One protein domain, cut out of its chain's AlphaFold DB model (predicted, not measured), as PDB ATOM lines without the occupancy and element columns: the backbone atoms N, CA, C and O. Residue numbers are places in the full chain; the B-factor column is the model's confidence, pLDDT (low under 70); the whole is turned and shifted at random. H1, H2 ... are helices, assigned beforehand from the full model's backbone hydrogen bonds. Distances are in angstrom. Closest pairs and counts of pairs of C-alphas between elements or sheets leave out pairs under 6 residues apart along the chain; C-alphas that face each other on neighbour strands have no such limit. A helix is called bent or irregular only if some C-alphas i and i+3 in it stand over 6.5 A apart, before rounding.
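This is residues 2 to 183 of the 193 residues of an uncharacterized protein of uncultured bacterium (gcode 4) (UniProt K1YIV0). The long helix H2 makes the core of a loose bundle of four, with H3b, H4 and H7 packed round it, up and down, each running against the one before it in the chain. H1 slants away from H4, and its residues 2 to 12 stick out; the small hairpin of H5 and H6 makes a side lobe. The printed part has 182 residues with seven named helices, H1 to H7 in order, and no named strand: all helix. It is loose, with a radius of gyration of the C-alphas of 20.2 A and spans of 63 by 44 by 33 A.

H1, residues 2 to 24, begins with C-alpha 2 at (181.527, 184.365, 194.308) and is 33.6 A long. H2, residues 26 to 58, measures 48.0 A. H3, residues 70 to 99, was assigned as one helix by its hydrogen bonds but is bent, with C-alphas 79 and 82 7.7 A apart; its arms are H3a, residues 70 to 79, and H3b, residues 82 to 99, 25.5 A. H4, residues 110 to 137, 39.9 A, has a kink of 30 degrees near residue 119. H5 is residues 144 to 153, H6 158 to 165 and H7 167 to 182, ending with C-alpha 182 at (152.889, 169.886, 162.165).

H1 touches H4 with residues 14 to 22 alone, closest at the C-alphas of Ser 21 and Val 121, 5.5 A. H2 touches H4 at a shallow tilt of 19 degrees, the same way; the closest C-alphas, Ser 40 and Thr 131, are 5.2 A apart. Every O i to N i+4 pair is within hydrogen-bond range in H1, H2, H3a, H3b, H5, H6 and H7, and 22 of 24 in H4.

The farthest C-alphas, Glu 62 and Asp 109, are 66.1 A apart. The printed part has no cut. The link H2 to H3 is long. pLDDT is under 70 at residues 2 to 3, 99 to 105, 138 to 144 and 183.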
ATOM      1  N   THR A   2     182.208 185.359 195.164       60.62
ATOM      2  CA  THR A   2     181.527 184.365 194.308       60.62
ATOM      3  C   THR A   2     180.232 184.861 193.647       60.62
ATOM      4  O   THR A   2     180.025 184.579 192.472       60.62
ATOM      5  N   GLU A   3     179.397 185.653 194.330       61.19
ATOM      6  CA  GLU A   3     178.162 186.218 193.740       61.19
ATOM      7  C   GLU A   3     178.431 187.170 192.565       61.19
ATOM      8  O   GLU A   3     177.751 187.109 191.539       61.19
ATOM      9  N   ASN A   4     179.478 187.996 192.667       76.62
ATOM     10  CA  ASN A   4     179.900 188.865 191.566       76.62
ATOM     11  C   ASN A   4     180.342 188.033 190.354       76.62
ATOM     12  O   ASN A   4     179.968 188.348 189.231       76.62
ATOM     13  N   LEU A   5     181.071 186.933 190.578       79.44
ATOM     14  CA  LEU A   5     181.526 186.037 189.512       79.44
ATOM     15  C   LEU A   5     180.350 185.391 188.761       79.44
ATOM     16  O   LEU A   5     180.331 185.407 187.533       79.44
ATOM     17  N   ILE A   6     179.357 184.859 189.483       80.62
ATOM     18  CA  ILE A   6     178.154 184.252 188.884       80.62
ATOM     19  C   ILE A   6     177.379 185.297 188.072       80.62
ATOM     20  O   ILE A   6     176.971 185.031 186.942       80.62
ATOM     21  N   THR A   7     177.234 186.507 188.614       79.62
ATOM     22  CA  THR A   7     176.540 187.609 187.938       79.62
ATOM     23  C   THR A   7     177.245 188.000 186.637       79.62
ATOM     24  O   THR A   7     176.586 188.150 185.609       79.62
ATOM     25  N   TYR A   8     178.581 188.086 186.632       84.19
ATOM     26  CA  TYR A   8     179.347 188.347 185.408       84.19
ATOM     27  C   TYR A   8     179.140 187.263 184.347       84.19
ATOM     28  O   TYR A   8     178.928 187.596 183.182       84.19
ATOM     29  N   TRP A   9     179.129 185.984 184.730       84.19
ATOM     30  CA  TRP A   9     178.852 184.890 183.794       84.19
ATOM     31  C   TRP A   9     177.447 184.966 183.187       84.19
ATOM     32  O   TRP A   9     177.297 184.755 181.982       84.19
ATOM     33  N   ILE A  10     176.431 185.324 183.980       82.88
ATOM     34  CA  ILE A  10     175.059 185.525 183.485       82.88
ATOM     35  C   ILE A  10     175.015 186.684 182.485       82.88
ATOM     36  O   ILE A  10     174.444 186.540 181.404       82.88
ATOM     37  N   VAL A  11     175.646 187.818 182.805       85.56
ATOM     38  CA  VAL A  11     175.686 188.992 181.915       85.56
ATOM     39  C   VAL A  11     176.394 188.663 180.600       85.56
ATOM     40  O   VAL A  11     175.889 189.017 179.535       85.56
ATOM     41  N   ILE A  12     177.518 187.941 180.651       86.88
ATOM     42  CA  ILE A  12     178.246 187.497 179.454       86.88
ATOM     43  C   ILE A  12     177.363 186.582 178.598       86.88
ATOM     44  O   ILE A  12     177.263 186.793 177.390       86.88
ATOM     45  N   LEU A  13     176.680 185.609 179.205       86.12
ATOM     46  CA  LEU A  13     175.774 184.709 178.491       86.12
ATOM     47  C   LEU A  13     174.640 185.484 177.802       86.12
ATOM     48  O   LEU A  13     174.382 185.276 176.619       86.12
ATOM     49  N   VAL A  14     173.993 186.408 178.516       86.75
ATOM     50  CA  VAL A  14     172.914 187.251 177.975       86.75
ATOM     51  C   VAL A  14     173.419 188.126 176.826       86.75
ATOM     52  O   VAL A  14     172.754 188.214 175.794       86.75
ATOM     53  N   ALA A  15     174.604 188.727 176.960       85.00
ATOM     54  CA  ALA A  15     175.210 189.536 175.906       85.00
ATOM     55  C   ALA A  15     175.499 188.703 174.648       85.00
ATOM     56  O   ALA A  15     175.157 189.118 173.541       85.00
ATOM     57  N   ILE A  16     176.047 187.496 174.813       89.12
ATOM     58  CA  ILE A  16     176.278 186.555 173.711       89.12
ATOM     59  C   ILE A  16     174.953 186.208 173.017       89.12
ATOM     60  O   ILE A  16     174.852 186.310 171.793       89.12
ATOM     61  N   LEU A  17     173.911 185.862 173.780       87.44
ATOM     62  CA  LEU A  17     172.588 185.546 173.232       87.44
ATOM     63  C   LEU A  17     171.958 186.737 172.495       87.44
ATOM     64  O   LEU A  17     171.297 186.538 171.472       87.44
ATOM     65  N   ALA A  18     172.171 187.965 172.972       85.81
ATOM     66  CA  ALA A  18     171.695 189.177 172.312       85.81
ATOM     67  C   ALA A  18     172.398 189.400 170.964       85.81
ATOM     68  O   ALA A  18     171.728 189.655 169.961       85.81
ATOM     69  N   VAL A  19     173.723 189.221 170.906       87.00
ATOM     70  CA  VAL A  19     174.505 189.305 169.658       87.00
ATOM     71  C   VAL A  19     174.061 188.227 168.663       87.00
ATOM     72  O   VAL A  19     173.817 188.520 167.489       87.00
ATOM     73  N   PHE A  20     173.868 186.988 169.123       85.44
ATOM     74  CA  PHE A  20     173.330 185.919 168.276       85.44
ATOM     75  C   PHE A  20     171.925 186.249 167.766       85.44
ATOM     76  O   PHE A  20     171.662 186.119 166.574       85.44
ATOM     77  N   SER A  21     171.037 186.747 168.627       82.94
ATOM     78  CA  SER A  21     169.678 187.135 168.226       82.94
ATOM     79  C   SER A  21     169.692 188.254 167.179       82.94
ATOM     80  O   SER A  21     168.907 188.231 166.235       82.94
ATOM     81  N   PHE A  22     170.635 189.194 167.274       82.56
ATOM     82  CA  PHE A  22     170.774 190.267 166.291       82.56
ATOM     83  C   PHE A  22     171.201 189.756 164.903       82.56
ATOM     84  O   PHE A  22     170.728 190.267 163.889       82.56
ATOM     85  N   THR A  23     172.054 188.730 164.845       83.88
ATOM     86  CA  THR A  23     172.633 188.210 163.587       83.88
ATOM     87  C   THR A  23     171.712 187.262 162.813       83.88
ATOM     88  O   THR A  23     171.807 187.177 161.590       83.88
ATOM     89  N   ILE A  24     170.788 186.565 163.480       82.12
ATOM     90  CA  ILE A  24     169.921 185.555 162.840       82.12
ATOM     91  C   ILE A  24     168.767 186.137 162.002       82.12
ATOM     92  O   ILE A  24     168.224 185.429 161.149       82.12
ATOM     93  N   GLY A  25     168.402 187.403 162.214       79.38
ATOM     94  CA  GLY A  25     167.282 188.069 161.539       79.38
ATOM     95  C   GLY A  25     165.907 187.810 162.179       79.38
ATOM     96  O   GLY A  25     165.698 186.827 162.891       79.38
ATOM     97  N   ILE A  26     164.957 188.718 161.926       82.19
ATOM     98  CA  ILE A  26     163.660 188.787 162.633       82.19
ATOM     99  C   ILE A  26     162.805 187.535 162.416       82.19
ATOM    100  O   ILE A  26     162.217 187.023 163.365       82.19
ATOM    101  N   ASP A  27     162.784 186.978 161.204       78.88
ATOM    102  CA  ASP A  27     162.000 185.770 160.917       78.88
ATOM    103  C   ASP A  27     162.428 184.588 161.790       78.88
ATOM    104  O   ASP A  27     161.597 183.825 162.282       78.88
ATOM    105  N   LYS A  28     163.740 184.439 162.014       83.06
ATOM    106  CA  LYS A  28     164.278 183.391 162.886       83.06
ATOM    107  C   LYS A  28     164.025 183.710 164.357       83.06
ATOM    108  O   LYS A  28     163.678 182.797 165.098       83.06
ATOM    109  N   MET A  29     164.123 184.978 164.764       87.00
ATOM    110  CA  MET A  29     163.783 185.414 166.126       87.00
ATOM    111  C   MET A  29     162.346 185.046 166.503       87.00
ATOM    112  O   MET A  29     162.121 184.434 167.545       87.00
ATOM    113  N   ILE A  30     161.375 185.337 165.633       82.81
ATOM    114  CA  ILE A  30     159.967 185.017 165.895       82.81
ATOM    115  C   ILE A  30     159.752 183.497 165.954       82.81
ATOM    116  O   ILE A  30     159.040 183.015 166.833       82.81
ATOM    117  N   LYS A  31     160.409 182.718 165.079       83.31
ATOM    118  CA  LYS A  31     160.375 181.246 165.157       83.31
ATOM    119  C   LYS A  31     160.920 180.719 166.477       83.31
ATOM    120  O   LYS A  31     160.331 179.796 167.029       83.31
ATOM    121  N   ILE A  32     162.021 181.287 166.970       87.31
ATOM    122  CA  ILE A  32     162.602 180.906 168.261       87.31
ATOM    123  C   ILE A  32     161.624 181.223 169.385       87.31
ATOM    124  O   ILE A  32     161.355 180.342 170.192       87.31
ATOM    125  N   ILE A  33     161.033 182.420 169.399       88.50
ATOM    126  CA  ILE A  33     160.058 182.821 170.424       88.50
ATOM    127  C   ILE A  33     158.852 181.874 170.439       88.50
ATOM    128  O   ILE A  33     158.487 181.355 171.493       88.50
ATOM    129  N   LEU A  34     158.254 181.607 169.274       85.31
ATOM    130  CA  LEU A  34     157.104 180.706 169.160       85.31
ATOM    131  C   LEU A  34     157.466 179.262 169.526       85.31
ATOM    132  O   LEU A  34     156.737 178.614 170.275       85.31
ATOM    133  N   GLY A  35     158.601 178.766 169.029       85.56
ATOM    134  CA  GLY A  35     159.088 177.419 169.324       85.56
ATOM    135  C   GLY A  35     159.329 177.222 170.817       85.56
ATOM    136  O   GLY A  35     158.840 176.257 171.394       85.56
ATOM    137  N   ASN A  36     159.995 178.180 171.459       88.81
ATOM    138  CA  ASN A  36     160.248 178.182 172.896       88.81
ATOM    139  C   ASN A  36     158.963 178.283 173.722       88.81
ATOM    140  O   ASN A  36     158.861 177.618 174.744       88.81
ATOM    141  N   TYR A  37     157.966 179.058 173.290       86.69
ATOM    142  CA  TYR A  37     156.669 179.122 173.971       86.69
ATOM    143  C   TYR A  37     155.950 177.762 173.974       86.69
ATOM    144  O   TYR A  37     155.498 177.292 175.024       86.69
ATOM    145  N   ILE A  38     155.886 177.102 172.812       86.69
ATOM    146  CA  ILE A  38     155.304 175.758 172.675       86.69
ATOM    147  C   ILE A  38     156.093 174.760 173.533       86.69
ATOM    148  O   ILE A  38     155.513 174.016 174.322       86.69
ATOM    149  N   LEU A  39     157.419 174.792 173.422       89.25
ATOM    150  CA  LEU A  39     158.328 173.900 174.129       89.25
ATOM    151  C   LEU A  39     158.222 174.053 175.651       89.25
ATOM    152  O   LEU A  39     158.073 173.053 176.350       89.25
ATOM    153  N   SER A  40     158.208 175.289 176.157       88.06
ATOM    154  CA  SER A  40     157.979 175.599 177.572       88.06
ATOM    155  C   SER A  40     156.650 175.040 178.064       88.06
ATOM    156  O   SER A  40     156.608 174.388 179.103       88.06
ATOM    157  N   SER A  41     155.570 175.263 177.312       87.00
ATOM    158  CA  SER A  41     154.222 174.827 177.698       87.00
ATOM    159  C   SER A  41     154.139 173.304 177.818       87.00
ATOM    160  O   SER A  41     153.565 172.777 178.769       87.00
ATOM    161  N   ILE A  42     154.770 172.591 176.883       89.75
ATOM    162  CA  ILE A  42     154.813 171.129 176.870       89.75
ATOM    163  C   ILE A  42     155.721 170.589 177.982       89.75
ATOM    164  O   ILE A  42     155.344 169.628 178.648       89.75
ATOM    165  N   CYS A  43     156.878 171.209 178.236       89.75
ATOM    166  CA  CYS A  43     157.774 170.797 179.323       89.75
ATOM    167  C   CYS A  43     157.135 171.013 180.705       89.75
ATOM    168  O   CYS A  43     157.205 170.126 181.554       89.75
ATOM    169  N   LEU A  44     156.441 172.139 180.910       87.94
ATOM    170  CA  LEU A  44     155.646 172.385 182.120       87.94
ATOM    171  C   LEU A  44     154.553 171.328 182.289       87.94
ATOM    172  O   LEU A  44     154.399 170.746 183.360       87.94
ATOM    173  N   ALA A  45     153.811 171.033 181.223       88.38
ATOM    174  CA  ALA A  45     152.777 170.007 181.254       88.38
ATOM    175  C   ALA A  45     153.347 168.603 181.534       88.38
ATOM    176  O   ALA A  45     152.729 167.828 182.267       88.38
ATOM    177  N   ALA A  46     154.535 168.284 181.006       89.81
ATOM    178  CA  ALA A  46     155.248 167.033 181.264       89.81
ATOM    179  C   ALA A  46     155.633 166.888 182.739       89.81
ATOM    180  O   ALA A  46     155.338 165.857 183.341       89.81
ATOM    181  N   SER A  47     156.204 167.939 183.330       88.00
ATOM    182  CA  SER A  47     156.531 168.008 184.758       88.00
ATOM    183  C   SER A  47     155.346 167.657 185.642       88.00
ATOM    184  O   SER A  47     155.397 166.721 186.443       88.00
ATOM    185  N   GLN A  48     154.224 168.322 185.413       86.75
ATOM    186  CA  GLN A  48     153.040 168.101 186.229       86.75
ATOM    187  C   GLN A  48     152.381 166.748 185.953       86.75
ATOM    188  O   GLN A  48     151.811 166.137 186.855       86.75
ATOM    189  N   SER A  49     152.499 166.231 184.730       89.75
ATOM    190  CA  SER A  49     152.040 164.880 184.396       89.75
ATOM    191  C   SER A  49     152.845 163.808 185.133       89.75
ATOM    192  O   SER A  49     152.257 162.840 185.612       89.75
ATOM    193  N   ILE A  50     154.163 163.995 185.280       89.94
ATOM    194  CA  ILE A  50     155.020 163.115 186.088       89.94
ATOM    195  C   ILE A  50     154.565 163.150 187.552       89.94
ATOM    196  O   ILE A  50     154.355 162.089 188.135       89.94
ATOM    197  N   ASN A  51     154.314 164.336 188.115       87.38
ATOM    198  CA  ASN A  51     153.811 164.476 189.487       87.38
ATOM    199  C   ASN A  51     152.476 163.741 189.697       87.38
ATOM    200  O   ASN A  51     152.321 162.991 190.662       87.38
ATOM    201  N   ILE A  52     151.521 163.909 188.776       87.38
ATOM    202  CA  ILE A  52     150.227 163.207 188.817       87.38
ATOM    203  C   ILE A  52     150.433 161.688 188.749       87.38
ATOM    204  O   ILE A  52     149.803 160.947 189.506       87.38
ATOM    205  N   ALA A  53     151.318 161.213 187.869       88.50
ATOM    206  CA  ALA A  53     151.613 159.791 187.727       88.50
ATOM    207  C   ALA A  53     152.248 159.209 189.001       88.50
ATOM    208  O   ALA A  53     151.808 158.160 189.472       88.50
ATOM    209  N   VAL A  54     153.228 159.900 189.591       89.56
ATOM    210  CA  VAL A  54     153.864 159.523 190.866       89.56
ATOM    211  C   VAL A  54     152.813 159.404 191.971       89.56
ATOM    212  O   VAL A  54     152.730 158.363 192.624       89.56
ATOM    213  N   GLN A  55     151.942 160.407 192.126       88.00
ATOM    214  CA  GLN A  55     150.862 160.374 193.119       88.00
ATOM    215  C   GLN A  55     149.877 159.224 192.875       88.00
ATOM    216  O   GLN A  55     149.414 158.591 193.823       88.00
ATOM    217  N   ALA A  56     149.541 158.933 191.616       86.56
ATOM    218  CA  ALA A  56     148.662 157.819 191.271       86.56
ATOM    219  C   ALA A  56     149.300 156.460 191.604       86.56
ATOM    220  O   ALA A  56     148.632 155.602 192.177       86.56
ATOM    221  N   MET A  57     150.591 156.281 191.309       89.12
ATOM    222  CA  MET A  57     151.338 155.055 191.614       89.12
ATOM    223  C   MET A  57     151.486 154.811 193.117       89.12
ATOM    224  O   MET A  57     151.377 153.672 193.571       89.12
ATOM    225  N   GLN A  58     151.664 155.871 193.905       88.75
ATOM    226  CA  GLN A  58     151.752 155.778 195.364       88.75
ATOM    227  C   GLN A  58     150.440 155.332 196.030       88.75
ATOM    228  O   GLN A  58     150.480 154.814 197.144       88.75
ATOM    229  N   LYS A  59     149.281 155.466 195.364       88.94
ATOM    230  CA  LYS A  59     147.995 154.954 195.881       88.94
ATOM    231  C   LYS A  59     147.885 153.430 195.810       88.94
ATOM    232  O   LYS A  59     147.107 152.847 196.560       88.94
ATOM    233  N   THR A  60     148.629 152.787 194.913       89.62
ATOM    234  CA  THR A  60     148.605 151.331 194.690       89.62
ATOM    235  C   THR A  60     150.031 150.773 194.558       89.62
ATOM    236  O   THR A  60     150.395 150.209 193.525       89.62
ATOM    237  N   PRO A  61     150.862 150.906 195.610       87.81
ATOM    238  CA  PRO A  61     152.318 150.738 195.525       87.81
ATOM    239  C   PRO A  61     152.776 149.313 195.174       87.81
ATOM    240  O   PRO A  61     153.886 149.135 194.665       87.81
ATOM    241  N   GLU A  62     151.932 148.311 195.429       90.94
ATOM    242  CA  GLU A  62     152.248 146.896 195.207       90.94
ATOM    243  C   GLU A  62     152.029 146.418 193.767       90.94
ATOM    244  O   GLU A  62     152.565 145.376 193.376       90.94
ATOM    245  N   LEU A  63     151.278 147.173 192.957       90.38
ATOM    246  CA  LEU A  63     151.099 146.847 191.544       90.38
ATOM    247  C   LEU A  63     152.443 146.884 190.817       90.38
ATOM    248  O   LEU A  63     153.360 147.607 191.208       90.38
ATOM    249  N   LYS A  64     152.576 146.087 189.755       87.56
ATOM    250  CA  LYS A  64     153.819 145.989 188.984       87.56
ATOM    251  C   LYS A  64     153.622 146.468 187.554       87.56
ATOM    252  O   LYS A  64     152.646 146.105 186.907       87.56
ATOM    253  N   ILE A  65     154.592 147.223 187.049       82.94
ATOM    254  CA  ILE A  65     154.727 147.598 185.642       82.94
ATOM    255  C   ILE A  65     156.134 147.242 185.179       82.94
ATOM    256  O   ILE A  65     157.111 147.548 185.859       82.94
ATOM    257  N   LEU A  66     156.243 146.549 184.042       81.19
ATOM    258  CA  LEU A  66     157.534 146.153 183.459       81.19
ATOM    259  C   LEU A  66     158.466 145.432 184.462       81.19
ATOM    260  O   LEU A  66     159.679 145.599 184.432       81.19
ATOM    261  N   GLY A  67     157.895 144.654 185.389       86.06
ATOM    262  CA  GLY A  67     158.641 143.931 186.427       86.06
ATOM    263  C   GLY A  67     159.011 144.749 187.676       86.06
ATOM    264  O   GLY A  67     159.434 144.160 188.670       86.06
ATOM    265  N   PHE A  68     158.789 146.066 187.687       88.56
ATOM    266  CA  PHE A  68     159.008 146.937 188.845       88.56
ATOM    267  C   PHE A  68     157.705 147.206 189.595       88.56
ATOM    268  O   PHE A  68     156.658 147.393 188.986       88.56
ATOM    269  N   THR A  69     157.764 147.265 190.924       92.25
ATOM    270  CA  THR A  69     156.648 147.749 191.753       92.25
ATOM    271  C   THR A  69     156.388 149.232 191.497       92.25
ATOM    272  O   THR A  69     157.342 149.986 191.290       92.25
ATOM    273  N   TYR A  70     155.137 149.667 191.611       91.94
ATOM    274  CA  TYR A  70     154.723 151.061 191.445       91.94
ATOM    275  C   TYR A  70     155.465 151.996 192.399       91.94
ATOM    276  O   TYR A  70     155.838 153.085 191.984       91.94
ATOM    277  N   ALA A  71     155.783 151.551 193.621       90.25
ATOM    278  CA  ALA A  71     156.642 152.306 194.539       90.25
ATOM    279  C   ALA A  71     158.015 152.639 193.918       90.25
ATOM    280  O   ALA A  71     158.387 153.802 193.803       90.25
ATOM    281  N   LYS A  72     158.728 151.626 193.411       91.00
ATOM    282  CA  LYS A  72     160.030 151.807 192.742       91.00
ATOM    283  C   LYS A  72     159.939 152.652 191.469       91.00
ATOM    284  O   LYS A  72     160.847 153.428 191.186       91.00
ATOM    285  N   ALA A  73     158.866 152.495 190.693       89.56
ATOM    286  CA  ALA A  73     158.639 153.306 189.498       89.56
ATOM    287  C   ALA A  73     158.373 154.779 189.859       89.56
ATOM    288  O   ALA A  73     158.921 155.676 189.221       89.56
ATOM    289  N   ALA A  74     157.587 155.028 190.909       90.69
ATOM    290  CA  ALA A  74     157.324 156.359 191.440       90.69
ATOM    291  C   ALA A  74     158.608 157.022 191.964       90.69
ATOM    292  O   ALA A  74     158.866 158.175 191.627       90.69
ATOM    293  N   ASP A  75     159.449 156.287 192.697       91.69
ATOM    294  CA  ASP A  75     160.744 156.784 193.174       91.69
ATOM    295  C   ASP A  75     161.677 157.146 192.014       91.69
ATOM    296  O   ASP A  75     162.304 158.207 192.020       91.69
ATOM    297  N   PHE A  76     161.752 156.293 190.987       91.12
ATOM    298  CA  PHE A  76     162.532 156.581 189.786       91.12
ATOM    299  C   PHE A  76     162.042 157.850 189.084       91.12
ATOM    300  O   PHE A  76     162.847 158.707 188.730       91.12
ATOM    301  N   LEU A  77     160.728 157.987 188.897       91.00
ATOM    302  CA  LEU A  77     160.151 159.145 188.223       91.00
ATOM    303  C   LEU A  77     160.324 160.429 189.023       91.00
ATOM    304  O   LEU A  77     160.606 161.454 188.419       91.00
ATOM    305  N   ASN A  78     160.195 160.378 190.348       89.06
ATOM    306  CA  ASN A  78     160.359 161.545 191.207       89.06
ATOM    307  C   ASN A  78     161.822 162.023 191.224       89.06
ATOM    308  O   ASN A  78     162.097 163.201 191.002       89.06
ATOM    309  N   ASN A  79     162.769 161.092 191.387       89.00
ATOM    310  CA  ASN A  79     164.202 161.402 191.451       89.00
ATOM    311  C   ASN A  79     164.812 161.710 190.073       89.00
ATOM    312  O   ASN A  79     165.731 162.516 189.957       89.00
ATOM    313  N   GLY A  80     164.318 161.062 189.018       86.38
ATOM    314  CA  GLY A  80     164.776 161.237 187.638       86.38
ATOM    315  C   GLY A  80     164.040 162.336 186.872       86.38
ATOM    316  O   GLY A  80     164.382 162.601 185.721       86.38
ATOM    317  N   SER A  81     163.045 162.972 187.491       85.81
ATOM    318  CA  SER A  81     162.091 163.893 186.872       85.81
ATOM    319  C   SER A  81     162.765 164.980 186.022       85.81
ATOM    320  O   SER A  81     162.499 165.091 184.824       85.81
ATOM    321  N   MET A  82     163.720 165.712 186.599       85.31
ATOM    322  CA  MET A  82     164.497 166.753 185.918       85.31
ATOM    323  C   MET A  82     165.246 166.212 184.693       85.31
ATOM    324  O   MET A  82     165.222 166.824 183.627       85.31
ATOM    325  N   THR A  83     165.887 165.047 184.821       88.75
ATOM    326  CA  THR A  83     166.645 164.433 183.718       88.75
ATOM    327  C   THR A  83     165.709 164.005 182.590       88.75
ATOM    328  O   THR A  83     166.003 164.248 181.420       88.75
ATOM    329  N   ILE A  84     164.558 163.422 182.932       89.62
ATOM    330  CA  ILE A  84     163.527 163.024 181.968       89.62
ATOM    331  C   ILE A  84     163.039 164.249 181.189       89.62
ATOM    332  O   ILE A  84     162.977 164.198 179.960       89.62
ATOM    333  N   ILE A  85     162.753 165.362 181.870       89.62
ATOM    334  CA  ILE A  85     162.321 166.594 181.196       89.62
ATOM    335  C   ILE A  85     163.426 167.195 180.353       89.62
ATOM    336  O   ILE A  85     163.138 167.649 179.254       89.62
ATOM    337  N   LEU A  86     164.675 167.188 180.810       89.56
ATOM    338  CA  LEU A  86     165.783 167.722 180.025       89.56
ATOM    339  C   LEU A  86     165.978 166.932 178.724       89.56
ATOM    340  O   LEU A  86     166.112 167.526 177.654       89.56
ATOM    341  N   ILE A  87     165.936 165.599 178.794       90.69
ATOM    342  CA  ILE A  87     165.994 164.736 177.608       90.69
ATOM    343  C   ILE A  87     164.801 165.027 176.692       90.69
ATOM    344  O   ILE A  87     164.975 165.226 175.490       90.69
ATOM    345  N   PHE A  88     163.598 165.109 177.258       90.12
ATOM    346  CA  PHE A  88     162.378 165.406 176.514       90.12
ATOM    347  C   PHE A  88     162.426 166.785 175.836       90.12
ATOM    348  O   PHE A  88     162.092 166.907 174.659       90.12
ATOM    349  N   TYR A  89     162.932 167.802 176.534       90.75
ATOM    350  CA  TYR A  89     163.180 169.145 176.022       90.75
ATOM    351  C   TYR A  89     164.138 169.124 174.830       90.75
ATOM    352  O   TYR A  89     163.817 169.694 173.791       90.75
ATOM    353  N   ILE A  90     165.283 168.438 174.943       90.12
ATOM    354  CA  ILE A  90     166.270 168.342 173.856       90.12
ATOM    355  C   ILE A  90     165.650 167.666 172.628       90.12
ATOM    356  O   ILE A  90     165.815 168.157 171.512       90.12
ATOM    357  N   ILE A  91     164.903 166.575 172.825       89.62
ATOM    358  CA  ILE A  91     164.214 165.873 171.734       89.62
ATOM    359  C   ILE A  91     163.229 166.816 171.039       89.62
ATOM    360  O   ILE A  91     163.299 166.989 169.822       89.62
ATOM    361  N   LEU A  92     162.342 167.466 171.795       88.12
ATOM    362  CA  LEU A  92     161.345 168.377 171.234       88.12
ATOM    363  C   LEU A  92     161.982 169.596 170.558       88.12
ATOM    364  O   LEU A  92     161.511 170.013 169.503       88.12
ATOM    365  N   LEU A  93     163.066 170.136 171.117       87.69
ATOM    366  CA  LEU A  93     163.834 171.223 170.515       87.69
ATOM    367  C   LEU A  93     164.353 170.806 169.136       87.69
ATOM    368  O   LEU A  93     164.132 171.512 168.152       87.69
ATOM    369  N   VAL A  94     164.983 169.632 169.037       85.56
ATOM    370  CA  VAL A  94     165.477 169.108 167.756       85.56
ATOM    371  C   VAL A  94     164.332 168.923 166.763       85.56
ATOM    372  O   VAL A  94     164.482 169.317 165.607       85.56
ATOM    373  N   VAL A  95     163.193 168.376 167.195       83.44
ATOM    374  CA  VAL A  95     162.025 168.173 166.327       83.44
ATOM    375  C   VAL A  95     161.493 169.512 165.819       83.44
ATOM    376  O   VAL A  95     161.520 169.748 164.614       83.44
ATOM    377  N   ILE A  96     161.101 170.426 166.715       80.69
ATOM    378  CA  ILE A  96     160.494 171.714 166.350       80.69
ATOM    379  C   ILE A  96     161.416 172.500 165.416       80.69
ATOM    380  O   ILE A  96     160.975 172.970 164.368       80.69
ATOM    381  N   PHE A  97     162.700 172.637 165.748       76.00
ATOM    382  CA  PHE A  97     163.595 173.485 164.961       76.00
ATOM    383  C   PHE A  97     164.089 172.838 163.661       76.00
ATOM    384  O   PHE A  97     164.432 173.574 162.736       76.00
ATOM    385  N   ARG A  98     164.084 171.500 163.533       75.81
ATOM    386  CA  ARG A  98     164.377 170.836 162.248       75.81
ATOM    387  C   ARG A  98     163.185 170.808 161.302       75.81
ATOM    388  O   ARG A  98     163.388 170.909 160.096       75.81
ATOM    389  N   THR A  99     161.964 170.656 161.812       68.94
ATOM    390  CA  THR A  99     160.783 170.436 160.962       68.94
ATOM    391  C   THR A  99     159.925 171.685 160.762       68.94
ATOM    392  O   THR A  99     159.057 171.688 159.890       68.94
ATOM    393  N   SER A 100     160.145 172.764 161.523       61.59
ATOM    394  CA  SER A 100     159.313 173.971 161.450       61.59
ATOM    395  C   SER A 100     159.527 174.782 160.164       61.59
ATOM    396  O   SER A 100     160.529 175.482 159.978       61.59
ATOM    397  N   LYS A 101     158.512 174.766 159.292       63.88
ATOM    398  CA  LYS A 101     158.395 175.626 158.099       63.88
ATOM    399  C   LYS A 101     157.528 176.866 158.332       63.88
ATOM    400  O   LYS A 101     156.897 177.349 157.395       63.88
ATOM    401  N   ILE A 102     157.488 177.405 159.553       63.38
ATOM    402  CA  ILE A 102     156.752 178.651 159.823       63.38
ATOM    403  C   ILE A 102     157.253 179.733 158.846       63.38
ATOM    404  O   ILE A 102     158.456 179.980 158.747       63.38
ATOM    405  N   LYS A 103     156.359 180.338 158.063       62.62
ATOM    406  CA  LYS A 103     156.677 181.472 157.185       62.62
ATOM    407  C   LYS A 103     156.039 182.708 157.790       62.62
ATOM    408  O   LYS A 103     154.847 182.695 158.074       62.62
ATOM    409  N   ILE A 104     156.839 183.743 158.004       66.56
ATOM    410  CA  ILE A 104     156.376 185.015 158.548       66.56
ATOM    411  C   ILE A 104     156.636 186.057 157.474       66.56
ATOM    412  O   ILE A 104     157.736 186.136 156.935       66.56
ATOM    413  N   SER A 105     155.599 186.797 157.108       69.69
ATOM    414  CA  SER A 105     155.720 187.948 156.224       69.69
ATOM    415  C   SER A 105     156.024 189.174 157.074       69.69
ATOM    416  O   SER A 105     155.207 189.560 157.912       69.69
ATOM    417  N   LEU A 106     157.190 189.779 156.868       71.81
ATOM    418  CA  LEU A 106     157.539 191.045 157.502       71.81
ATOM    419  C   LEU A 106     157.018 192.232 156.678       71.81
ATOM    420  O   LEU A 106     156.876 192.108 155.458       71.81
ATOM    421  N   PRO A 107     156.763 193.387 157.319       76.88
ATOM    422  CA  PRO A 107     156.504 194.636 156.611       76.88
ATOM    423  C   PRO A 107     157.642 194.959 155.634       76.88
ATOM    424  O   PRO A 107     158.812 194.712 155.933       76.88
ATOM    425  N   SER A 108     157.302 195.529 154.477       75.81
ATOM    426  CA  SER A 108     158.275 195.926 153.449       75.81
ATOM    427  C   SER A 108     159.109 197.153 153.835       75.81
ATOM    428  O   SER A 108     160.180 197.358 153.272       75.81
ATOM    429  N   ASP A 109     158.640 197.950 154.799       87.56
ATOM    430  CA  ASP A 109     159.310 199.160 155.277       87.56
ATOM    431  C   ASP A 109     160.541 198.834 156.151       87.56
ATOM    432  O   ASP A 109     160.454 198.133 157.167       87.56
ATOM    433  N   GLU A 110     161.703 199.372 155.766       82.31
ATOM    434  CA  GLU A 110     162.982 199.152 156.447       82.31
ATOM    435  C   GLU A 110     163.023 199.750 157.864       82.31
ATOM    436  O   GLU A 110     163.605 199.142 158.770       82.31
ATOM    437  N   ALA A 111     162.392 200.906 158.089       84.19
ATOM    438  CA  ALA A 111     162.377 201.564 159.395       84.19
ATOM    439  C   ALA A 111     161.547 200.755 160.400       84.19
ATOM    440  O   ALA A 111     162.004 200.476 161.513       84.19
ATOM    441  N   ILE A 112     160.372 200.284 159.969       83.38
ATOM    442  CA  ILE A 112     159.511 199.402 160.770       83.38
ATOM    443  C   ILE A 112     160.244 198.094 161.080       83.38
ATOM    444  O   ILE A 112     160.210 197.610 162.214       83.38
ATOM    445  N   ARG A 113     160.975 197.538 160.110       81.75
ATOM    446  CA  ARG A 113     161.746 196.307 160.298       81.75
ATOM    447  C   ARG A 113     162.864 196.475 161.334       81.75
ATOM    448  O   ARG A 113     162.997 195.622 162.209       81.75
ATOM    449  N   LYS A 114     163.627 197.572 161.305       84.06
ATOM    450  CA  LYS A 114     164.656 197.855 162.329       84.06
ATOM    451  C   LYS A 114     164.049 198.062 163.719       84.06
ATOM    452  O   LYS A 114     164.590 197.547 164.697       84.06
ATOM    453  N   MET A 115     162.903 198.740 163.810       86.00
ATOM    454  CA  MET A 115     162.179 198.905 165.075       86.00
ATOM    455  C   MET A 115     161.709 197.555 165.640       86.00
ATOM    456  O   MET A 115     161.924 197.267 166.816       86.00
ATOM    457  N   LEU A 116     161.133 196.693 164.796       85.12
ATOM    458  CA  LEU A 116     160.741 195.339 165.190       85.12
ATOM    459  C   LEU A 116     161.951 194.520 165.648       85.12
ATOM    460  O   LEU A 116     161.857 193.821 166.652       85.12
ATOM    461  N   GLN A 117     163.100 194.630 164.976       85.06
ATOM    462  CA  GLN A 117     164.325 193.934 165.384       85.06
ATOM    463  C   GLN A 117     164.766 194.320 166.799       85.06
ATOM    464  O   GLN A 117     165.093 193.441 167.594       85.06
ATOM    465  N   LEU A 118     164.729 195.614 167.130       87.12
ATOM    466  CA  LEU A 118     165.089 196.108 168.460       87.12
ATOM    467  C   LEU A 118     164.188 195.525 169.560       87.12
ATOM    468  O   LEU A 118     164.669 195.248 170.654       87.12
ATOM    469  N   ILE A 119     162.904 195.308 169.262       88.19
ATOM    470  CA  ILE A 119     161.937 194.702 170.189       88.19
ATOM    471  C   ILE A 119     162.120 193.181 170.262       88.19
ATOM    472  O   ILE A 119     162.079 192.597 171.344       88.19
ATOM    473  N   PHE A 120     162.338 192.516 169.127       89.06
ATOM    474  CA  PHE A 120     162.413 191.058 169.083       89.06
ATOM    475  C   PHE A 120     163.685 190.498 169.715       89.06
ATOM    476  O   PHE A 120     163.606 189.444 170.331       89.06
ATOM    477  N   VAL A 121     164.822 191.197 169.645       89.75
ATOM    478  CA  VAL A 121     166.083 190.744 170.261       89.75
ATOM    479  C   VAL A 121     165.936 190.440 171.760       89.75
ATOM    480  O   VAL A 121     166.198 189.298 172.145       89.75
ATOM    481  N   PRO A 122     165.494 191.378 172.625       88.81
ATOM    482  CA  PRO A 122     165.315 191.078 174.041       88.81
ATOM    483  C   PRO A 122     164.237 190.013 174.266       88.81
ATOM    484  O   PRO A 122     164.428 189.147 175.116       88.81
ATOM    485  N   LEU A 123     163.155 189.998 173.476       89.44
ATOM    486  CA  LEU A 123     162.134 188.947 173.567       89.44
ATOM    487  C   LEU A 123     162.701 187.554 173.257       89.44
ATOM    488  O   LEU A 123     162.364 186.595 173.947       89.44
ATOM    489  N   THR A 124     163.561 187.423 172.247       89.88
ATOM    490  CA  THR A 124     164.200 186.154 171.881       89.88
ATOM    491  C   THR A 124     165.129 185.675 172.988       89.88
ATOM    492  O   THR A 124     165.058 184.508 173.372       89.88
ATOM    493  N   VAL A 125     165.946 186.566 173.556       89.88
ATOM    494  CA  VAL A 125     166.841 186.227 174.673       89.88
ATOM    495  C   VAL A 125     166.048 185.806 175.908       89.88
ATOM    496  O   VAL A 125     166.297 184.729 176.448       89.88
ATOM    497  N   ILE A 126     165.056 186.604 176.318       89.19
ATOM    498  CA  ILE A 126     164.186 186.294 177.461       89.19
ATOM    499  C   ILE A 126     163.475 184.960 177.239       89.19
ATOM    500  O   ILE A 126     163.455 184.123 178.134       89.19
ATOM    501  N   SER A 127     162.946 184.728 176.038       90.69
ATOM    502  CA  SER A 127     162.285 183.476 175.681       90.69
ATOM    503  C   SER A 127     163.210 182.266 175.850       90.69
ATOM    504  O   SER A 127     162.818 181.300 176.497       90.69
ATOM    505  N   MET A 128     164.444 182.323 175.335       88.25
ATOM    506  CA  MET A 128     165.417 181.229 175.483       88.25
ATOM    507  C   MET A 128     165.775 180.973 176.951       88.25
ATOM    508  O   MET A 128     165.793 179.823 177.389       88.25
ATOM    509  N   VAL A 129     166.029 182.039 177.715       88.06
ATOM    510  CA  VAL A 129     166.392 181.936 179.135       88.06
ATOM    511  C   VAL A 129     165.232 181.378 179.959       88.06
ATOM    512  O   VAL A 129     165.448 180.464 180.752       88.06
ATOM    513  N   LEU A 130     164.006 181.865 179.754       86.00
ATOM    514  CA  LEU A 130     162.822 181.391 180.475       86.00
ATOM    515  C   LEU A 130     162.528 179.919 180.185       86.00
ATOM    516  O   LEU A 130     162.259 179.161 181.113       86.00
ATOM    517  N   THR A 131     162.610 179.489 178.922       87.00
ATOM    518  CA  THR A 131     162.416 178.076 178.577       87.00
ATOM    519  C   THR A 131     163.461 177.190 179.249       87.00
ATOM    520  O   THR A 131     163.115 176.148 179.802       87.00
ATOM    521  N   LEU A 132     164.728 177.612 179.260       84.12
ATOM    522  CA  LEU A 132     165.787 176.865 179.935       84.12
ATOM    523  C   LEU A 132     165.572 176.818 181.455       84.12
ATOM    524  O   LEU A 132     165.729 175.760 182.062       84.12
ATOM    525  N   GLN A 133     165.171 177.932 182.071       82.88
ATOM    526  CA  GLN A 133     164.842 177.981 183.498       82.88
ATOM    527  C   GLN A 133     163.687 177.046 183.852       82.88
ATOM    528  O   GLN A 133     163.789 176.322 184.832       82.88
ATOM    529  N   ILE A 134     162.626 177.012 183.046       82.19
ATOM    530  CA  ILE A 134     161.493 176.095 183.235       82.19
ATOM    531  C   ILE A 134     161.964 174.637 183.271       82.19
ATOM    532  O   ILE A 134     161.541 173.873 184.136       82.19
ATOM    533  N   VAL A 135     162.854 174.265 182.350       81.31
ATOM    534  CA  VAL A 135     163.377 172.898 182.225       81.31
ATOM    535  C   VAL A 135     164.331 172.542 183.368       81.31
ATOM    536  O   VAL A 135     164.284 171.422 183.869       81.31
ATOM    537  N   LEU A 136     165.189 173.477 183.788       79.81
ATOM    538  CA  LEU A 136     166.207 173.229 184.815       79.81
ATOM    539  C   LEU A 136     165.678 173.341 186.244       79.81
ATOM    540  O   LEU A 136     166.059 172.550 187.100       79.81
ATOM    541  N   LEU A 137     164.845 174.342 186.518       73.44
ATOM    542  CA  LEU A 137     164.391 174.661 187.872       73.44
ATOM    543  C   LEU A 137     163.110 173.933 188.254       73.44
ATOM    544  O   LEU A 137     162.633 174.136 189.366       73.44
ATOM    545  N   TRP A 138     162.551 173.116 187.353       65.38
ATOM    546  CA  TRP A 138     161.290 172.423 187.600       65.38
ATOM    547  C   TRP A 138     160.211 173.410 188.071       65.38
ATOM    548  O   TRP A 138     159.562 173.223 189.095       65.38
ATOM    549  N   ILE A 139     160.082 174.547 187.382       65.50
ATOM    550  CA  ILE A 139     159.156 175.588 187.834       65.50
ATOM    551  C   ILE A 139     157.741 175.006 187.794       65.50
ATOM    552  O   ILE A 139     157.265 174.611 186.728       65.50
ATOM    553  N   ASP A 140     157.055 175.004 188.940       61.81
ATOM    554  CA  ASP A 140     155.637 174.660 189.056       61.81
ATOM    555  C   ASP A 140     154.774 175.765 188.422       61.81
ATOM    556  O   ASP A 140     154.025 176.484 189.081       61.81
ATOM    557  N   GLY A 141     154.890 175.936 187.102       56.50
ATOM    558  CA  GLY A 141     154.137 176.931 186.335       56.50
ATOM    559  C   GLY A 141     152.629 176.662 186.320       56.50
ATOM    560  O   GLY A 141     151.848 177.528 185.937       56.50
ATOM    561  N   ILE A 142     152.213 175.473 186.760       62.19
ATOM    562  CA  ILE A 142     150.822 175.097 186.983       62.19
ATOM    563  C   ILE A 142     150.716 174.621 188.430       62.19
ATOM    564  O   ILE A 142     151.186 173.543 188.782       62.19
ATOM    565  N   ASN A 143     150.069 175.425 189.267       69.62
ATOM    566  CA  ASN A 143     149.845 175.090 190.663       69.62
ATOM    567  C   ASN A 143     148.858 173.908 190.764       69.62
ATOM    568  O   ASN A 143     147.648 174.088 190.595       69.62
ATOM    569  N   ILE A 144     149.362 172.696 191.041       68.88
ATOM    570  CA  ILE A 144     148.521 171.495 191.210       68.88
ATOM    571  C   ILE A 144     147.488 171.713 192.318       68.88
ATOM    572  O   ILE A 144     146.358 171.254 192.187       68.88
ATOM    573  N   THR A 145     147.825 172.444 193.381       73.88
ATOM    574  CA  THR A 145     146.887 172.766 194.465       73.88
ATOM    575  C   THR A 145     145.729 173.631 193.970       73.88
ATOM    576  O   THR A 145     144.588 173.409 194.371       73.88
ATOM    577  N   ALA A 146     145.984 174.568 193.053       77.88
ATOM    578  CA  ALA A 146     144.935 175.362 192.413       77.88
ATOM    579  C   ALA A 146     144.081 174.521 191.448       77.88
ATOM    580  O   ALA A 146     142.866 174.678 191.395       77.88
ATOM    581  N   ILE A 147     144.681 173.579 190.715       79.19
ATOM    582  CA  ILE A 147     143.905 172.623 189.907       79.19
ATOM    583  C   ILE A 147     143.046 171.733 190.805       79.19
ATOM    584  O   ILE A 147     141.881 171.500 190.495       79.19
ATOM    585  N   ALA A 148     143.594 171.260 191.923       79.00
ATOM    586  CA  ALA A 148     142.881 170.431 192.879       79.00
ATOM    587  C   ALA A 148     141.706 171.192 193.506       79.00
ATOM    588  O   ALA A 148     140.619 170.630 193.594       79.00
ATOM    589  N   SER A 149     141.873 172.471 193.862       83.12
ATOM    590  CA  SER A 149     140.774 173.282 194.402       83.12
ATOM    591  C   SER A 149     139.648 173.478 193.381       83.12
ATOM    592  O   SER A 149     138.474 173.290 193.711       83.12
ATOM    593  N   ILE A 150     139.981 173.738 192.112       83.44
ATOM    594  CA  ILE A 150     138.987 173.816 191.028       83.44
ATOM    595  C   ILE A 150     138.325 172.450 190.804       83.44
ATOM    596  O   ILE A 150     137.108 172.374 190.647       83.44
ATOM    597  N   ALA A 151     139.094 171.360 190.828       82.44
ATOM    598  CA  ALA A 151     138.558 170.013 190.670       82.44
ATOM    599  C   ALA A 151     137.581 169.672 191.805       82.44
ATOM    600  O   ALA A 151     136.502 169.146 191.540       82.44
ATOM    601  N   THR A 152     137.895 170.035 193.054       85.62
ATOM    602  CA  THR A 152     136.994 169.808 194.193       85.62
ATOM    603  C   THR A 152     135.670 170.559 194.067       85.62
ATOM    604  O   THR A 152     134.639 170.019 194.463       85.62
ATOM    605  N   ALA A 153     135.655 171.739 193.438       85.62
ATOM    606  CA  ALA A 153     134.423 172.489 193.184       85.62
ATOM    607  C   ALA A 153     133.454 171.753 192.235       85.62
ATOM    608  O   ALA A 153     132.252 172.004 192.260       85.62
ATOM    609  N   VAL A 154     133.960 170.814 191.429       87.44
ATOM    610  CA  VAL A 154     133.173 169.974 190.510       87.44
ATOM    611  C   VAL A 154     133.173 168.493 190.909       87.44
ATOM    612  O   VAL A 154     132.808 167.640 190.100       87.44
ATOM    613  N   ALA A 155     133.535 168.166 192.158       85.00
ATOM    614  CA  ALA A 155     133.668 166.786 192.640       85.00
ATOM    615  C   ALA A 155     132.383 165.949 192.510       85.00
ATOM    616  O   ALA A 155     132.455 164.731 192.361       85.00
ATOM    617  N   ASN A 156     131.216 166.601 192.500       88.75
ATOM    618  CA  ASN A 156     129.916 165.948 192.326       88.75
ATOM    619  C   ASN A 156     129.752 165.276 190.950       88.75
ATOM    620  O   ASN A 156     128.877 164.429 190.785       88.75
ATOM    621  N   ASN A 157     130.575 165.636 189.961       89.62
ATOM    622  CA  ASN A 157     130.609 164.989 188.656       89.62
ATOM    623  C   ASN A 157     131.998 164.355 188.425       89.62
ATOM    624  O   ASN A 157     132.958 165.076 188.135       89.62
ATOM    625  N   PRO A 158     132.117 163.012 188.485       86.12
ATOM    626  CA  PRO A 158     133.394 162.311 188.332       86.12
ATOM    627  C   PRO A 158     134.117 162.610 187.013       86.12
ATOM    628  O   PRO A 158     135.345 162.703 186.992       86.12
ATOM    629  N   TYR A 159     133.371 162.807 185.921       86.38
ATOM    630  CA  TYR A 159     133.944 163.133 184.615       86.38
ATOM    631  C   TYR A 159     134.543 164.535 184.607       86.38
ATOM    632  O   TYR A 159     135.657 164.719 184.127       86.38
ATOM    633  N   MET A 160     133.845 165.517 185.181       85.62
ATOM    634  CA  MET A 160     134.354 166.889 185.296       85.62
ATOM    635  C   MET A 160     135.548 166.965 186.247       85.62
ATOM    636  O   MET A 160     136.527 167.646 185.946       85.62
ATOM    637  N   PHE A 161     135.511 166.220 187.351       86.38
ATOM    638  CA  PHE A 161     136.629 166.116 188.284       86.38
ATOM    639  C   PHE A 161     137.887 165.560 187.606       86.38
ATOM    640  O   PHE A 161     138.960 166.166 187.688       86.38
ATOM    641  N   GLN A 162     137.764 164.430 186.897       84.31
ATOM    642  CA  GLN A 162     138.876 163.851 186.137       84.31
ATOM    643  C   GLN A 162     139.317 164.774 185.007       84.31
ATOM    644  O   GLN A 162     140.515 164.915 184.760       84.31
ATOM    645  N   PHE A 163     138.366 165.447 184.355       84.69
ATOM    646  CA  PHE A 163     138.673 166.415 183.322       84.69
ATOM    647  C   PHE A 163     139.558 167.527 183.897       84.69
ATOM    648  O   PHE A 163     140.665 167.724 183.413       84.69
ATOM    649  N   VAL A 164     139.165 168.208 184.965       85.25
ATOM    650  CA  VAL A 164     139.990 169.283 185.539       85.25
ATOM    651  C   VAL A 164     141.334 168.749 186.055       85.25
ATOM    652  O   VAL A 164     142.378 169.311 185.720       85.25
ATOM    653  N   SER A 165     141.332 167.622 186.772       83.12
ATOM    654  CA  SER A 165     142.538 167.057 187.402       83.12
ATOM    655  C   SER A 165     143.603 166.607 186.394       83.12
ATOM    656  O   SER A 165     144.795 166.761 186.642       83.12
ATOM    657  N   LEU A 166     143.194 166.088 185.231       87.44
ATOM    658  CA  LEU A 166     144.100 165.605 184.179       87.44
ATOM    659  C   LEU A 166     144.435 166.673 183.125       87.44
ATOM    660  O   LEU A 166     144.959 166.349 182.057       87.44
ATOM    661  N   THR A 167     144.155 167.950 183.400       87.19
ATOM    662  CA  THR A 167     144.485 169.059 182.488       87.19
ATOM    663  C   THR A 167     145.955 169.067 182.057       87.19
ATOM    664  O   THR A 167     146.191 169.180 180.852       87.19
ATOM    665  N   PRO A 168     146.949 168.877 182.951       87.25
ATOM    666  CA  PRO A 168     148.349 168.857 182.528       87.25
ATOM    667  C   PRO A 168     148.659 167.728 181.539       87.25
ATOM    668  O   PRO A 168     149.292 167.966 180.514       87.25
ATOM    669  N   VAL A 169     148.118 166.529 181.774       88.50
ATOM    670  CA  VAL A 169     148.280 165.377 180.870       88.50
ATOM    671  C   VAL A 169     147.683 165.669 179.494       88.50
ATOM    672  O   VAL A 169     148.272 165.322 178.472       88.50
ATOM    673  N   ARG A 170     146.539 166.360 179.439       87.38
ATOM    674  CA  ARG A 170     145.940 166.771 178.162       87.38
ATOM    675  C   ARG A 170     146.777 167.800 177.419       87.38
ATOM    676  O   ARG A 170     146.928 167.658 176.211       87.38
ATOM    677  N   ILE A 171     147.304 168.814 178.109       87.44
ATOM    678  CA  ILE A 171     148.174 169.823 177.483       87.44
ATOM    679  C   ILE A 171     149.417 169.141 176.904       87.44
ATOM    680  O   ILE A 171     149.781 169.413 175.762       87.44
ATOM    681  N   LEU A 172     150.013 168.204 177.650       89.25
ATOM    682  CA  LEU A 172     151.147 167.406 177.191       89.25
ATOM    683  C   LEU A 172     150.799 166.605 175.931       89.25
ATOM    684  O   LEU A 172     151.467 166.750 174.909       89.25
ATOM    685  N   LEU A 173     149.750 165.780 175.989       89.06
ATOM    686  CA  LEU A 173     149.347 164.922 174.872       89.06
ATOM    687  C   LEU A 173     148.977 165.739 173.637       89.06
ATOM    688  O   LEU A 173     149.456 165.447 172.544       89.06
ATOM    689  N   HIS A 174     148.157 166.775 173.808       87.69
ATOM    690  CA  HIS A 174     147.755 167.633 172.703       87.69
ATOM    691  C   HIS A 174     148.968 168.346 172.104       87.69
ATOM    692  O   HIS A 174     149.124 168.334 170.892       87.69
ATOM    693  N   GLY A 175     149.875 168.869 172.933       84.81
ATOM    694  CA  GLY A 175     151.103 169.509 172.468       84.81
ATOM    695  C   GLY A 175     152.015 168.568 171.678       84.81
ATOM    696  O   GLY A 175     152.487 168.944 170.605       84.81
ATOM    697  N   ILE A 176     152.214 167.330 172.148       86.00
ATOM    698  CA  ILE A 176     152.974 166.307 171.409       86.00
ATOM    699  C   ILE A 176     152.292 166.005 170.070       86.00
ATOM    700  O   ILE A 176     152.954 166.015 169.037       86.00
ATOM    701  N   ILE A 177     150.976 165.776 170.067       84.69
ATOM    702  CA  ILE A 177     150.210 165.480 168.847       84.69
ATOM    703  C   ILE A 177     150.299 166.644 167.856       84.69
ATOM    704  O   ILE A 177     150.560 166.420 166.677       84.69
ATOM    705  N   THR A 178     150.135 167.886 168.315       82.56
ATOM    706  CA  THR A 178     150.272 169.076 167.469       82.56
ATOM    707  C   THR A 178     151.664 169.149 166.855       82.56
ATOM    708  O   THR A 178     151.773 169.385 165.652       82.56
ATOM    709  N   ILE A 179     152.725 168.903 167.630       79.12
ATOM    710  CA  ILE A 179     154.089 168.853 167.090       79.12
ATOM    711  C   ILE A 179     154.201 167.750 166.045       79.12
ATOM    712  O   ILE A 179     154.650 168.046 164.950       79.12
ATOM    713  N   LEU A 180     153.741 166.530 166.330       76.06
ATOM    714  CA  LEU A 180     153.834 165.399 165.404       76.06
ATOM    715  C   LEU A 180     153.090 165.645 164.085       76.06
ATOM    716  O   LEU A 180     153.622 165.328 163.027       76.06
ATOM    717  N   ILE A 181     151.894 166.240 164.134       73.75
ATOM    718  CA  ILE A 181     151.096 166.570 162.941       73.75
ATOM    719  C   ILE A 181     151.741 167.707 162.142       73.75
ATOM    720  O   ILE A 181     151.738 167.686 160.914       73.75
ATOM    721  N   THR A 182     152.273 168.722 162.826       70.62
ATOM    722  CA  THR A 182     152.889 169.886 162.165       70.62
ATOM    723  C   THR A 182     154.319 169.617 161.701       70.62
ATOM    724  O   THR A 182     154.810 170.284 160.788       70.62
ATOM    725  N   SER A 183     154.994 168.634 162.293       65.12
ATOM    726  CA  SER A 183     156.274 168.129 161.828       65.12
ATOM    727  C   SER A 183     156.053 167.208 160.633       65.12
ATOM    728  O   SER A 183     155.437 166.155 160.757       65.12
TER     729      SER A 183